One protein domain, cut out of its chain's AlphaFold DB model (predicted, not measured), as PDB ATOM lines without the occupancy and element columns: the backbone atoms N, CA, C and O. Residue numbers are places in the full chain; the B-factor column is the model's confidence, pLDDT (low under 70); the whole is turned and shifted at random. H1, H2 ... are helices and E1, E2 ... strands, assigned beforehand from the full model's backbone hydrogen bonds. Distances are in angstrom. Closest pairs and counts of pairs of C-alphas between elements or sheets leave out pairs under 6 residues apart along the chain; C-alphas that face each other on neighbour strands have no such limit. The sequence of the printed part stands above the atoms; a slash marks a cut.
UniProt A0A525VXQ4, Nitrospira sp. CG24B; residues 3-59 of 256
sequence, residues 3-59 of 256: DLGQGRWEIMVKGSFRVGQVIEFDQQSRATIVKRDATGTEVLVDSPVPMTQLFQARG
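AT A GLANCE: This is residues 3 to 59 of the 256 residues of a protein of Nitrospira sp. CG24B (UniProt A0A525VXQ4). A single strongly twisted sheet of five short strands makes the body, with E5 and E4 in its middle, and the short helix H1 sits off the sheet, joined to E5 by a tight link. Residues 12 to 21 cross from E2 past E5 and E4 to E3, at the far edge of the sheet. The 57 printed residues hold five named strands and one named helix, in the order E1, E2, E3, E4, E5, H1; the sheet's order is E1, E2, E5, E4, E3, antiparallel throughout, and the class is mixed, helices and strands. The whole is compact, with a radius of gyration of the C-alphas of 11.0 A and spans of 30 by 21 by 18 A.

IN THESE COORDINATES: E5 is residues 41 to 46, 16.2 A from first to last C-alpha. E4, residues 30 to 36, is the longest strand at 16.9 A, and its C-alpha 30 stands at (24.113, -30.827, -2.771). E2 is residues 8 to 11, 9.6 A long. The edge strands are E1, residues 3 to 5, 5.6 A long, beginning at C-alpha 3 at (10.536, -38.429, -1.489), and E3, residues 22 to 24, 6.3 A long. H1 is residues 51 to 58, 10.4 A long, and ends at C-alpha 58 at (19.534, -30.760, -14.939).

HOW THE PARTS SIT: E5 and E4 are a hairpin, antiparallel at 153 degrees, with N 32 and O 44 at 2.8 A and N 46 and O 30 at 2.9 A, within hydrogen-bond range. E4 and E3 are a hairpin at 146 degrees, with N 23 and O 31 at 2.8 A. E3, E4 and E5 form a meander, each strand the antiparallel neighbour of the one before. On the other side of E5, E2 is antiparallel to it at 136 degrees, with N 9 and O 43 at 2.8 A. E2 to E5 form a Greek key: a meander of three strands and a first strand, E2, that is the antiparallel neighbour of the fourth, E5. E1 and E2 are a hairpin at 163 degrees, with N 4 and O 8 at 2.8 A. From edge to edge the strands' lines turn by 115 degrees. H1 is not on the sheet; the closest C-alphas of E5 and H1, those of Val 45 and Met 51, are 7.6 A apart. H1 is apart from E1, E2, E3 and E4. In H1 every O i to N i+4 pair is within hydrogen-bond range.

THE WHOLE: The two C-alphas farthest apart, those of Gln 27 and Ala 38, are 30.9 A apart. The printed part has no cut and no long link; the link from E2 to E3, 10 residues, is short, and the others are tight. The mean pLDDT of the printed part is 86.3, and only residue 39 is under 70.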
ATOM      1  N   ASP A   3      10.502 -39.461  -2.525       82.19
ATOM      2  CA  ASP A   3      10.536 -38.429  -1.489       82.19
ATOM      3  C   ASP A   3      10.136 -39.064  -0.150       82.19
ATOM      4  O   ASP A   3       9.093 -39.715  -0.047       82.19
ATOM      5  N   LEU A   4      11.000 -38.933   0.854       83.31
ATOM      6  CA  LEU A   4      10.772 -39.410   2.220       83.31
ATOM      7  C   LEU A   4      10.365 -38.261   3.161       83.31
ATOM      8  O   LEU A   4      10.141 -38.493   4.348       83.31
ATOM      9  N   GLY A   5      10.257 -37.037   2.635       84.31
ATOM     10  CA  GLY A   5       9.971 -35.820   3.379       84.31
ATOM     11  C   GLY A   5      11.217 -35.185   3.997       84.31
ATOM     12  O   GLY A   5      12.266 -35.811   4.146       84.31
ATOM     13  N   GLN A   6      11.094 -33.907   4.373       86.56
ATOM     14  CA  GLN A   6      12.149 -33.139   5.062       86.56
ATOM     15  C   GLN A   6      13.491 -33.127   4.300       86.56
ATOM     16  O   GLN A   6      14.562 -33.211   4.895       86.56
ATOM     17  N   GLY A   7      13.432 -33.079   2.965       86.75
ATOM     18  CA  GLY A   7      14.618 -33.093   2.107       86.75
ATOM     19  C   GLY A   7      15.308 -34.456   2.001       86.75
ATOM     20  O   GLY A   7      16.365 -34.543   1.379       86.75
ATOM     21  N   ARG A   8      14.748 -35.530   2.573       90.19
ATOM     22  CA  ARG A   8      15.278 -36.890   2.428       90.19
ATOM     23  C   ARG A   8      14.695 -37.570   1.202       90.19
ATOM     24  O   ARG A   8      13.489 -37.564   0.989       90.19
ATOM     25  N   TRP A   9      15.559 -38.219   0.438       87.69
ATOM     26  CA  TRP A   9      15.193 -38.906  -0.792       87.69
ATOM     27  C   TRP A   9      15.831 -40.283  -0.850       87.69
ATOM     28  O   TRP A   9      17.030 -40.433  -0.631       87.69
ATOM     29  N   GLU A  10      15.044 -41.285  -1.218       84.56
ATOM     30  CA  GLU A  10      15.554 -42.589  -1.621       84.56
ATOM     31  C   GLU A  10      15.929 -42.547  -3.106       84.56
ATOM     32  O   GLU A  10      15.105 -42.225  -3.974       84.56
ATOM     33  N   ILE A  11      17.179 -42.872  -3.418       83.56
ATOM     34  CA  ILE A  11      17.746 -42.765  -4.759       83.56
ATOM     35  C   ILE A  11      18.471 -44.048  -5.162       83.56
ATOM     36  O   ILE A  11      18.909 -44.847  -4.338       83.56
ATOM     37  N   MET A  12      18.643 -44.222  -6.470       77.81
ATOM     38  CA  MET A  12      19.603 -45.180  -7.003       77.81
ATOM     39  C   MET A  12      20.868 -44.444  -7.401       77.81
ATOM     40  O   MET A  12      20.800 -43.454  -8.128       77.81
ATOM     41  N   VAL A  13      22.018 -44.966  -6.987       79.94
ATOM     42  CA  VAL A  13      23.320 -44.407  -7.349       79.94
ATOM     43  C   VAL A  13      24.168 -45.488  -7.996       79.94
ATOM     44  O   VAL A  13      24.301 -46.591  -7.465       79.94
ATOM     45  N   LYS A  14      24.766 -45.170  -9.145       75.81
ATOM     46  CA  LYS A  14      25.761 -46.025  -9.795       75.81
ATOM     47  C   LYS A  14      27.154 -45.615  -9.323       75.81
ATOM     48  O   LYS A  14      27.525 -44.457  -9.462       75.81
ATOM     49  N   GLY A  15      27.926 -46.572  -8.812       79.25
ATOM     50  CA  GLY A  15      29.286 -46.349  -8.310       79.25
ATOM     51  C   GLY A  15      29.416 -46.531  -6.797       79.25
ATOM     52  O   GLY A  15      28.437 -46.788  -6.085       79.25
ATOM     53  N   SER A  16      30.647 -46.418  -6.309       81.75
ATOM     54  CA  SER A  16      30.997 -46.632  -4.904       81.75
ATOM     55  C   SER A  16      30.967 -45.310  -4.150       81.75
ATOM     56  O   SER A  16      31.820 -44.457  -4.364       81.75
ATOM     57  N   PHE A  17      29.991 -45.156  -3.262       87.75
ATOM     58  CA  PHE A  17      29.853 -43.992  -2.394       87.75
ATOM     59  C   PHE A  17      29.668 -44.435  -0.945       87.75
ATOM     60  O   PHE A  17      29.078 -45.491  -0.700       87.75
ATOM     61  N   ARG A  18      30.145 -43.626   0.002       91.50
ATOM     62  CA  ARG A  18      30.088 -43.909   1.445       91.50
ATOM     63  C   ARG A  18      29.037 -43.045   2.141       91.50
ATOM     64  O   ARG A  18      28.734 -41.947   1.684       91.50
ATOM     65  N   VAL A  19      28.506 -43.527   3.263       94.00
ATOM     66  CA  VAL A  19      27.677 -42.697   4.154       94.00
ATOM     67  C   VAL A  19      28.499 -41.490   4.621       94.00
ATOM     68  O   VAL A  19      29.685 -41.627   4.914       94.00
ATOM     69  N   GLY A  20      27.884 -40.308   4.623       93.25
ATOM     70  CA  GLY A  20      28.517 -39.014   4.884       93.25
ATOM     71  C   GLY A  20      29.140 -38.348   3.653       93.25
ATOM     72  O   GLY A  20      29.495 -37.175   3.719       93.25
ATOM     73  N   GLN A  21      29.260 -39.049   2.522       94.75
ATOM     74  CA  GLN A  21      29.786 -38.453   1.296       94.75
ATOM     75  C   GLN A  21      28.792 -37.443   0.710       94.75
ATOM     76  O   GLN A  21      27.593 -37.721   0.626       94.75
ATOM     77  N   VAL A  22      29.315 -36.293   0.282       93.31
ATOM     78  CA  VAL A  22      28.555 -35.214  -0.356       93.31
ATOM     79  C   VAL A  22      28.674 -35.331  -1.875       93.31
ATOM     80  O   VAL A  22      29.758 -35.560  -2.410       93.31
ATOM     81  N   ILE A  23      27.542 -35.197  -2.557       90.12
ATOM     82  CA  ILE A  23      27.408 -35.134  -4.009       90.12
ATOM     83  C   ILE A  23      26.955 -33.718  -4.341       90.12
ATOM     84  O   ILE A  23      25.843 -33.327  -3.993       90.12
ATOM     85  N   GLU A  24      27.813 -32.943  -4.987       90.69
ATOM     86  CA  GLU A  24      27.481 -31.588  -5.427       90.69
ATOM     87  C   GLU A  24      26.758 -31.651  -6.775       90.69
ATOM     88  O   GLU A  24      27.236 -32.282  -7.720       90.69
ATOM     89  N   PHE A  25      25.582 -31.028  -6.854       85.75
ATOM     90  CA  PHE A  25      24.851 -30.865  -8.111       85.75
ATOM     91  C   PHE A  25      25.271 -29.572  -8.816       85.75
ATOM     92  O   PHE A  25      25.424 -29.551 -10.037       85.75
ATOM     93  N   ASP A  26      25.468 -28.507  -8.035       84.06
ATOM     94  CA  ASP A  26      25.996 -27.209  -8.452       84.06
ATOM     95  C   ASP A  26      26.598 -26.456  -7.244       84.06
ATOM     96  O   ASP A  26      26.880 -27.054  -6.207       84.06
ATOM     97  N   GLN A  27      26.815 -25.143  -7.377       85.31
ATOM     98  CA  GLN A  27      27.409 -24.302  -6.328       85.31
ATOM     99  C   GLN A  27      26.515 -24.101  -5.090       85.31
ATOM    100  O   GLN A  27      27.017 -23.670  -4.056       85.31
ATOM    101  N   GLN A  28      25.207 -24.353  -5.187       89.44
ATOM    102  CA  GLN A  28      24.223 -24.076  -4.133       89.44
ATOM    103  C   GLN A  28      23.432 -25.318  -3.701       89.44
ATOM    104  O   GLN A  28      22.759 -25.278  -2.674       89.44
ATOM    105  N   SER A  29      23.516 -26.407  -4.465       91.62
ATOM    106  CA  SER A  29      22.702 -27.605  -4.290       91.62
ATOM    107  C   SER A  29      23.577 -28.843  -4.150       91.62
ATOM    108  O   SER A  29      24.407 -29.147  -5.012       91.62
ATOM    109  N   ARG A  30      23.360 -29.606  -3.079       93.25
ATOM    110  CA  ARG A  30      24.113 -30.827  -2.771       93.25
ATOM    111  C   ARG A  30      23.238 -31.896  -2.130       93.25
ATOM    112  O   ARG A  30      22.187 -31.612  -1.565       93.25
ATOM    113  N   ALA A  31      23.709 -33.133  -2.182       93.75
ATOM    114  CA  ALA A  31      23.101 -34.270  -1.516       93.75
ATOM    115  C   ALA A  31      24.129 -35.019  -0.667       93.75
ATOM    116  O   ALA A  31      25.167 -35.442  -1.168       93.75
ATOM    117  N   THR A  32      23.824 -35.236   0.607       95.38
ATOM    118  CA  THR A  32      24.658 -36.024   1.523       95.38
ATOM    119  C   THR A  32      24.078 -37.418   1.668       95.38
ATOM    120  O   THR A  32      22.899 -37.563   1.985       95.38
ATOM    121  N   ILE A  33      24.885 -38.461   1.477       94.94
ATOM    122  CA  ILE A  33      24.435 -39.844   1.681       94.94
ATOM    123  C   ILE A  33      24.229 -40.088   3.171       94.94
ATOM    124  O   ILE A  33      25.191 -40.129   3.933       94.94
ATOM    125  N   VAL A  34      22.980 -40.291   3.581       94.88
ATOM    126  CA  VAL A  34      22.625 -40.546   4.985       94.88
ATOM    127  C   VAL A  34      22.514 -42.033   5.295       94.88
ATOM    128  O   VAL A  34      22.727 -42.440   6.432       94.88
ATOM    129  N   LYS A  35      22.227 -42.862   4.286       91.50
ATOM    130  CA  LYS A  35      22.134 -44.315   4.435       91.50
ATOM    131  C   LYS A  35      22.475 -45.007   3.126       91.50
ATOM    132  O   LYS A  35      22.084 -44.550   2.053       91.50
ATOM    133  N   ARG A  36      23.187 -46.127   3.216       87.88
ATOM    134  CA  ARG A  36      23.431 -47.026   2.089       87.88
ATOM    135  C   ARG A  36      23.565 -48.453   2.597       87.88
ATOM    136  O   ARG A  36      24.522 -48.764   3.297       87.88
ATOM    137  N   ASP A  37      22.619 -49.301   2.226       81.19
ATOM    138  CA  ASP A  37      22.594 -50.717   2.584       81.19
ATOM    139  C   ASP A  37      21.957 -51.554   1.459       81.19
ATOM    140  O   ASP A  37      21.774 -51.077   0.336       81.19
ATOM    141  N   ALA A  38      21.639 -52.820   1.745       70.56
ATOM    142  CA  ALA A  38      21.002 -53.726   0.791       70.56
ATOM    143  C   ALA A  38      19.586 -53.287   0.365       70.56
ATOM    144  O   ALA A  38      19.098 -53.742  -0.668       70.56
ATOM    145  N   THR A  39      18.930 -52.418   1.141       67.56
ATOM    146  CA  THR A  39      17.573 -51.922   0.872       67.56
ATOM    147  C   THR A  39      17.563 -50.722  -0.067       67.56
ATOM    148  O   THR A  39      16.610 -50.559  -0.820       67.56
ATOM    149  N   GLY A  40      18.632 -49.920  -0.087       77.44
ATOM    150  CA  GLY A  40      18.720 -48.760  -0.967       77.44
ATOM    151  C   GLY A  40      19.777 -47.742  -0.551       77.44
ATOM    152  O   GLY A  40      20.614 -47.979   0.321       77.44
ATOM    153  N   THR A  41      19.757 -46.585  -1.215       86.00
ATOM    154  CA  THR A  41      20.562 -45.414  -0.844       86.00
ATOM    155  C   THR A  41      19.624 -44.259  -0.526       86.00
ATOM    156  O   THR A  41      18.769 -43.921  -1.340       86.00
ATOM    157  N   GLU A  42      19.792 -43.639   0.635       91.44
ATOM    158  CA  GLU A  42      19.067 -42.430   1.018       91.44
ATOM    159  C   GLU A  42      20.034 -41.250   1.068       91.44
ATOM    160  O   GLU A  42      21.158 -41.361   1.574       91.44
ATOM    161  N   VAL A  43      19.578 -40.106   0.571       92.88
ATOM    162  CA  VAL A  43      20.304 -38.841   0.622       92.88
ATOM    163  C   VAL A  43      19.476 -37.769   1.310       92.88
ATOM    164  O   VAL A  43      18.253 -37.761   1.207       92.88
ATOM    165  N   LEU A  44      20.154 -36.852   1.990       94.44
ATOM    166  CA  LEU A  44      19.593 -35.579   2.415       94.44
ATOM    167  C   LEU A  44      20.013 -34.516   1.403       94.44
ATOM    168  O   LEU A  44      21.206 -34.307   1.196       94.44
ATOM    169  N   VAL A  45      19.038 -33.880   0.768       93.44
ATOM    170  CA  VAL A  45      19.245 -32.807  -0.204       93.44
ATOM    171  C   VAL A  45      19.210 -31.467   0.522       93.44
ATOM    172  O   VAL A  45      18.233 -31.148   1.196       93.44
ATOM    173  N   ASP A  46      20.267 -30.686   0.338       92.94
ATOM    174  CA  ASP A  46      20.400 -29.298   0.773       92.94
ATOM    175  C   ASP A  46      20.431 -28.425  -0.487       92.94
ATOM    176  O   ASP A  46      21.357 -28.527  -1.294       92.94
ATOM    177  N   SER A  47      19.361 -27.664  -0.715       90.88
ATOM    178  CA  SER A  47      19.154 -26.873  -1.930       90.88
ATOM    179  C   SER A  47      18.207 -25.697  -1.659       90.88
ATOM    180  O   SER A  47      17.201 -25.884  -0.966       90.88
ATOM    181  N   PRO A  48      18.460 -24.508  -2.240       90.19
ATOM    182  CA  PRO A  48      17.556 -23.360  -2.141       90.19
ATOM    183  C   PRO A  48      16.261 -23.545  -2.945       90.19
ATOM    184  O   PRO A  48      15.284 -22.834  -2.712       90.19
ATOM    185  N   VAL A  49      16.241 -24.484  -3.895       89.06
ATOM    186  CA  VAL A  49      15.073 -24.805  -4.724       89.06
ATOM    187  C   VAL A  49      14.595 -26.240  -4.482       89.06
ATOM    188  O   VAL A  49      15.401 -27.109  -4.128       89.06
ATOM    189  N   PRO A  50      13.300 -26.538  -4.701       86.62
ATOM    190  CA  PRO A  50      12.795 -27.903  -4.628       86.62
ATOM    191  C   PRO A  50      13.552 -28.848  -5.567       86.62
ATOM    192  O   PRO A  50      13.884 -28.489  -6.698       86.62
ATOM    193  N   MET A  51      13.749 -30.094  -5.132       82.56
ATOM    194  CA  MET A  51      14.463 -31.110  -5.916       82.56
ATOM    195  C   MET A  51      13.845 -31.327  -7.313       82.56
ATOM    196  O   MET A  51      14.558 -31.574  -8.281       82.56
ATOM    197  N   THR A  52      12.524 -31.176  -7.445       79.19
ATOM    198  CA  THR A  52      11.817 -31.247  -8.734       79.19
ATOM    199  C   THR A  52      12.315 -30.211  -9.741       79.19
ATOM    200  O   THR A  52      12.501 -30.543 -10.910       79.19
ATOM    201  N   GLN A  53      12.616 -28.987  -9.299       84.19
ATOM    202  CA  GLN A  53      13.171 -27.944 -10.164       84.19
ATOM    203  C   GLN A  53      14.615 -28.253 -10.564       84.19
ATOM    204  O   GLN A  53      14.985 -28.041 -11.718       84.19
ATOM    205  N   LEU A  54      15.415 -28.828  -9.655       84.44
ATOM    206  CA  LEU A  54      16.756 -29.312  -9.999       84.44
ATOM    207  C   LEU A  54      16.696 -30.371 -11.107       84.44
ATOM    208  O   LEU A  54      17.491 -30.319 -12.044       84.44
ATOM    209  N   PHE A  55      15.728 -31.295 -11.063       79.25
ATOM    210  CA  PHE A  55      15.552 -32.293 -12.127       79.25
ATOM    211  C   PHE A  55      15.069 -31.697 -13.436       79.25
ATOM    212  O   PHE A  55      15.559 -32.092 -14.486       79.25
ATOM    213  N   GLN A  56      14.130 -30.758 -13.403       78.81
ATOM    214  CA  GLN A  56      13.681 -30.106 -14.630       78.81
ATOM    215  C   GLN A  56      14.825 -29.337 -15.301       78.81
ATOM    216  O   GLN A  56      14.936 -29.345 -16.523       78.81
ATOM    217  N   ALA A  57      15.709 -28.723 -14.509       80.50
ATOM    218  CA  ALA A  57      16.843 -27.967 -15.024       80.50
ATOM    219  C   ALA A  57      18.034 -28.842 -15.461       80.50
ATOM    220  O   ALA A  57      18.771 -28.453 -16.366       80.50
ATOM    221  N   ARG A  58      18.280 -29.982 -14.797       80.56
ATOM    222  CA  ARG A  58      19.534 -30.760 -14.939       80.56
ATOM    223  C   ARG A  58      19.347 -32.251 -15.206       80.56
ATOM    224  O   ARG A  58      20.317 -32.944 -15.504       80.56
ATOM    225  N   GLY A  59      18.138 -32.768 -15.040       79.31
ATOM    226  CA  GLY A  59      17.823 -34.178 -15.212       79.31
ATOM    227  C   GLY A  59      17.962 -34.607 -16.667       79.31
ATOM    228  O   GLY A  59      17.555 -33.902 -17.584       79.31
TER     229      GLY A  59